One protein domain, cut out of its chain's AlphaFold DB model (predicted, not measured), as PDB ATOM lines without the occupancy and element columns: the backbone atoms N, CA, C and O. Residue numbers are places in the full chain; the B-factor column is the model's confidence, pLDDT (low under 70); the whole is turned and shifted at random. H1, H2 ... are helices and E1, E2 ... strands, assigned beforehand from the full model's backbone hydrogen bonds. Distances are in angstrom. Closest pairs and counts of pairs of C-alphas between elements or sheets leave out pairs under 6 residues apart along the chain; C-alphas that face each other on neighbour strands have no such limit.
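AT A GLANCE: This is residues 3 to 44 of the 95 residues of an uncharacterized protein of Nothophytophthora sp. Chile5 (UniProt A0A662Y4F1). A small two-stranded hairpin, E1 and E2, has the short helix H1 next to it, and the second helix, H2, sticks out with residues 37 to 44. The link from E2 to H1 makes a wide loop away from the hairpin's turn. The printed part has 42 residues, in the order E1, E2, H1, H2, with an antiparallel sheet and a mixed class. It is only just compact, close to loose, with a radius of gyration of the C-alphas of 10.8 A and spans of 26 by 25 by 17 A.

IN THESE COORDINATES: E1 is residues 3 to 5, 6.8 A long, from C-alpha 3 at (252.952, 174.289, 186.588). E2 is residues 8 to 11, 10.0 A. H1 is residues 22 to 29, 10.1 A. H2 is residues 38 to 43, 8.8 A, ending at C-alpha 43 at (247.210, 177.773, 163.610).

HOW THE PARTS SIT: E1 and E2 form an antiparallel hairpin at 145 degrees, with N 10 and O 3 within hydrogen-bond range at 2.8 A. The closest C-alphas of E2 and H1, Cys 11 and Cys 22, are 5.3 A apart. H2 is apart from E1, E2 and H1. In H1 and H2 every O i to N i+4 pair is within hydrogen-bond range.

THE WHOLE: The C-alphas farthest apart, Gly 6 and Gly 17, are 27.9 A apart. The printed part has no cut and no long link. Mean pLDDT of the printed part is 71.7, with residues 3 to 10, 15 to 16, 38 and 40 to 44 under 70.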
ATOM      1  N   CYS A   3     253.536 173.089 186.002       38.22
ATOM      2  CA  CYS A   3     252.952 174.289 186.588       38.22
ATOM      3  C   CYS A   3     251.540 174.494 186.036       38.22
ATOM      4  O   CYS A   3     251.316 174.296 184.843       38.22
ATOM      5  N   LEU A   4     250.588 174.799 186.909       44.62
ATOM      6  CA  LEU A   4     249.156 174.844 186.621       44.62
ATOM      7  C   LEU A   4     248.690 176.298 186.467       44.62
ATOM      8  O   LEU A   4     248.754 177.044 187.437       44.62
ATOM      9  N   ILE A   5     248.170 176.693 185.300       52.00
ATOM     10  CA  ILE A   5     247.304 177.885 185.179       52.00
ATOM     11  C   ILE A   5     245.868 177.390 185.088       52.00
ATOM     12  O   ILE A   5     245.470 176.783 184.094       52.00
ATOM     13  N   GLY A   6     245.084 177.576 186.149       60.84
ATOM     14  CA  GLY A   6     243.776 176.923 186.275       60.84
ATOM     15  C   GLY A   6     243.901 175.388 186.260       60.84
ATOM     16  O   GLY A   6     244.799 174.838 186.886       60.84
ATOM     17  N   ARG A   7     243.042 174.672 185.509       50.22
ATOM     18  CA  ARG A   7     243.135 173.200 185.292       50.22
ATOM     19  C   ARG A   7     244.158 172.798 184.208       50.22
ATOM     20  O   ARG A   7     244.095 171.689 183.676       50.22
ATOM     21  N   LYS A   8     245.044 173.711 183.806       54.03
ATOM     22  CA  LYS A   8     245.874 173.616 182.598       54.03
ATOM     23  C   LYS A   8     247.332 173.423 183.010       54.03
ATOM     24  O   LYS A   8     247.967 174.340 183.521       54.03
ATOM     25  N   HIS A   9     247.863 172.212 182.831       59.09
ATOM     26  CA  HIS A   9     249.261 171.910 183.159       59.09
ATOM     27  C   HIS A   9     250.191 172.312 182.018       59.09
ATOM     28  O   HIS A   9     250.121 171.768 180.914       59.09
ATOM     29  N   MET A  10     251.136 173.189 182.320       68.06
ATOM     30  CA  MET A  10     252.232 173.545 181.439       68.06
ATOM     31  C   MET A  10     253.512 172.800 181.797       68.06
ATOM     32  O   MET A  10     253.825 172.527 182.960       68.06
ATOM     33  N   CYS A  11     254.289 172.496 180.762       71.38
ATOM     34  CA  CYS A  11     255.615 171.916 180.893       71.38
ATOM     35  C   CYS A  11     256.621 172.933 181.444       71.38
ATOM     36  O   CYS A  11     256.947 173.904 180.768       71.38
ATOM     37  N   ASN A  12     257.218 172.656 182.606       73.12
ATOM     38  CA  ASN A  12     258.418 173.374 183.049       73.12
ATOM     39  C   ASN A  12     259.705 172.735 182.491       73.12
ATOM     40  O   ASN A  12     260.686 172.554 183.203       73.12
ATOM     41  N   ILE A  13     259.670 172.286 181.236       74.62
ATOM     42  CA  ILE A  13     260.811 171.658 180.568       74.62
ATOM     43  C   ILE A  13     261.107 172.490 179.328       74.62
ATOM     44  O   ILE A  13     260.211 172.725 178.511       74.62
ATOM     45  N   ALA A  14     262.350 172.949 179.204       75.25
ATOM     46  CA  ALA A  14     262.840 173.576 177.987       75.25
ATOM     47  C   ALA A  14     262.860 172.525 176.868       75.25
ATOM     48  O   ALA A  14     263.356 171.415 177.056       75.25
ATOM     49  N   ARG A  15     262.268 172.839 175.711       69.88
ATOM     50  CA  ARG A  15     262.386 171.963 174.534       69.88
ATOM     51  C   ARG A  15     263.782 172.130 173.945       69.88
ATOM     52  O   ARG A  15     264.292 173.246 173.943       69.88
ATOM     53  N   ASP A  16     264.353 171.053 173.412       68.06
ATOM     54  CA  ASP A  16     265.689 171.082 172.808       68.06
ATOM     55  C   ASP A  16     265.832 172.249 171.817       68.06
ATOM     56  O   ASP A  16     264.996 172.441 170.929       68.06
ATOM     57  N   GLY A  17     266.872 173.062 172.022       75.12
ATOM     58  CA  GLY A  17     267.152 174.260 171.225       75.12
ATOM     59  C   GLY A  17     266.377 175.525 171.619       75.12
ATOM     60  O   GLY A  17     266.512 176.540 170.940       75.12
ATOM     61  N   LYS A  18     265.577 175.506 172.694       76.19
ATOM     62  CA  LYS A  18     264.881 176.692 173.222       76.19
ATOM     63  C   LYS A  18     265.353 177.013 174.635       76.19
ATOM     64  O   LYS A  18     265.390 176.136 175.488       76.19
ATOM     65  N   SER A  19     265.661 178.284 174.880       82.25
ATOM     66  CA  SER A  19     266.086 178.780 176.194       82.25
ATOM     67  C   SER A  19     264.936 178.893 177.196       82.25
ATOM     68  O   SER A  19     265.160 178.732 178.390       82.25
ATOM     69  N   LYS A  20     263.710 179.141 176.718       81.44
ATOM     70  CA  LYS A  20     262.531 179.346 177.568       81.44
ATOM     71  C   LYS A  20     261.681 178.085 177.707       81.44
ATOM     72  O   LYS A  20     261.428 177.370 176.729       81.44
ATOM     73  N   THR A  21     261.200 177.827 178.922       84.31
ATOM     74  CA  THR A  21     260.225 176.760 179.197       84.31
ATOM     75  C   THR A  21     258.818 177.170 178.751       84.31
ATOM     76  O   THR A  21     258.538 178.349 178.535       84.31
ATOM     77  N   CYS A  22     257.895 176.206 178.640       78.75
ATOM     78  CA  CYS A  22     256.486 176.513 178.346       78.75
ATOM     79  C   CYS A  22     255.883 177.449 179.410       78.75
ATOM     80  O   CYS A  22     254.983 178.221 179.103       78.75
ATOM     81  N   PHE A  23     256.401 177.381 180.641       79.06
ATOM     82  CA  PHE A  23     256.009 178.257 181.736       79.06
ATOM     83  C   PHE A  23     256.478 179.692 181.563       79.06
ATOM     84  O   PHE A  23     255.663 180.603 181.658       79.06
ATOM     85  N   GLN A  24     257.746 179.887 181.227       83.44
ATOM     86  CA  GLN A  24     258.276 181.226 180.981       83.44
ATOM     87  C   GLN A  24     257.588 181.885 179.788       83.44
ATOM     88  O   GLN A  24     257.158 183.021 179.887       83.44
ATOM     89  N   ILE A  25     257.372 181.149 178.694       83.94
ATOM     90  CA  ILE A  25     256.667 181.696 177.525       83.94
ATOM     91  C   ILE A  25     255.243 182.136 177.900       83.94
ATOM     92  O   ILE A  25     254.790 183.192 177.480       83.94
ATOM     93  N   TRP A  26     254.531 181.353 178.711       81.75
ATOM     94  CA  TRP A  26     253.169 181.707 179.100       81.75
ATOM     95  C   TRP A  26     253.094 182.923 180.028       81.75
ATOM     96  O   TRP A  26     252.244 183.790 179.834       81.75
ATOM     97  N   HIS A  27     253.954 182.983 181.046       82.75
ATOM     98  CA  HIS A  27     253.894 184.049 182.047       82.75
ATOM     99  C   HIS A  27     254.613 185.326 181.609       82.75
ATOM    100  O   HIS A  27     254.105 186.410 181.870       82.75
ATOM    101  N   GLU A  28     255.766 185.209 180.950       86.44
ATOM    102  CA  GLU A  28     256.611 186.350 180.577       86.44
ATOM    103  C   GLU A  28     256.255 186.888 179.190       86.44
ATOM    104  O   GLU A  28     256.118 188.095 179.026       86.44
ATOM    105  N   ASP A  29     256.084 186.008 178.195       84.00
ATOM    106  CA  ASP A  29     255.934 186.450 176.801       84.00
ATOM    107  C   ASP A  29     254.472 186.708 176.419       84.00
ATOM    108  O   ASP A  29     254.208 187.536 175.552       84.00
ATOM    109  N   TRP A  30     253.522 185.983 177.021       83.69
ATOM    110  CA  TRP A  30     252.090 186.070 176.688       83.69
ATOM    111  C   TRP A  30     251.226 186.659 177.805       83.69
ATOM    112  O   TRP A  30     250.002 186.641 177.680       83.69
ATOM    113  N   HIS A  31     251.834 187.142 178.894       83.00
ATOM    114  CA  HIS A  31     251.153 187.765 180.033       83.00
ATOM    115  C   HIS A  31     249.914 186.980 180.504       83.00
ATOM    116  O   HIS A  31     248.779 187.445 180.452       83.00
ATOM    117  N   ASN A  32     250.105 185.717 180.899       77.75
ATOM    118  CA  ASN A  32     249.021 184.813 181.314       77.75
ATOM    119  C   ASN A  32     247.941 184.527 180.255       77.75
ATOM    120  O   ASN A  32     246.886 183.977 180.580       77.75
ATOM    121  N   GLY A  33     248.212 184.842 178.993       75.81
ATOM    122  CA  GLY A  33     247.307 184.620 177.878       75.81
ATOM    123  C   GLY A  33     246.640 185.879 177.327       75.81
ATOM    124  O   GLY A  33     245.846 185.751 176.397       75.81
ATOM    125  N   GLU A  34     246.954 187.063 177.858       79.44
ATOM    126  CA  GLU A  34     246.423 188.339 177.361       79.44
ATOM    127  C   GLU A  34     247.068 188.762 176.033       79.44
ATOM    128  O   GLU A  34     246.368 189.220 175.132       79.44
ATOM    129  N   ASP A  35     248.367 188.504 175.859       83.25
ATOM    130  CA  ASP A  35     249.147 188.952 174.694       83.25
ATOM    131  C   ASP A  35     249.383 187.841 173.654       83.25
ATOM    132  O   ASP A  35     250.351 187.861 172.889       83.25
ATOM    133  N   ILE A  36     248.510 186.828 173.602       77.56
ATOM    134  CA  ILE A  36     248.663 185.735 172.633       77.56
ATOM    135  C   ILE A  36     248.344 186.250 171.221       77.56
ATOM    136  O   ILE A  36     247.199 186.621 170.945       77.56
ATOM    137  N   PRO A  37     249.289 186.179 170.261       78.12
ATOM    138  CA  PRO A  37     249.020 186.607 168.896       78.12
ATOM    139  C   PRO A  37     247.898 185.770 168.268       78.12
ATOM    140  O   PRO A  37     247.976 184.538 168.215       78.12
ATOM    141  N   GLY A  38     246.883 186.430 167.704       69.50
ATOM    142  CA  GLY A  38     245.735 185.769 167.068       69.50
ATOM    143  C   GLY A  38     246.107 184.780 165.952       69.50
ATOM    144  O   GLY A  38     245.448 183.756 165.773       69.50
ATOM    145  N   GLN A  39     247.221 185.015 165.248       70.12
ATOM    146  CA  GLN A  39     247.742 184.083 164.238       70.12
ATOM    147  C   GLN A  39     248.161 182.731 164.838       70.12
ATOM    148  O   GLN A  39     248.050 181.692 164.181       70.12
ATOM    149  N   LEU A  40     248.618 182.729 166.092       67.31
ATOM    150  CA  LEU A  40     248.986 181.515 166.808       67.31
ATOM    151  C   LEU A  40     247.742 180.729 167.231       67.31
ATOM    152  O   LEU A  40     247.716 179.512 167.061       67.31
ATOM    153  N   LEU A  41     246.702 181.425 167.698       65.94
ATOM    154  CA  LEU A  41     245.403 180.839 168.055       65.94
ATOM    155  C   LEU A  41     244.719 180.173 166.851       65.94
ATOM    156  O   LEU A  41     244.114 179.110 166.992       65.94
ATOM    157  N   ALA A  42     244.862 180.760 165.660       62.78
ATOM    158  CA  ALA A  42     244.315 180.206 164.424       62.78
ATOM    159  C   ALA A  42     245.042 178.928 163.966       62.78
ATOM    160  O   ALA A  42     244.409 177.988 163.484       62.78
ATOM    161  N   ARG A  43     246.374 178.879 164.111       56.38
ATOM    162  CA  ARG A  43     247.210 177.773 163.610       56.38
ATOM    163  C   ARG A  43     247.399 176.641 164.620       56.38
ATOM    164  O   ARG A  43     247.568 175.485 164.236       56.38
ATOM    165  N   HIS A  44     247.380 176.965 165.905       61.31
ATOM    166  CA  HIS A  44     247.645 176.039 166.992       61.31
ATOM    167  C   HIS A  44     246.543 176.158 168.036       61.31
ATOM    168  O   HIS A  44     246.522 177.074 168.854       61.31
TER     169      HIS A  44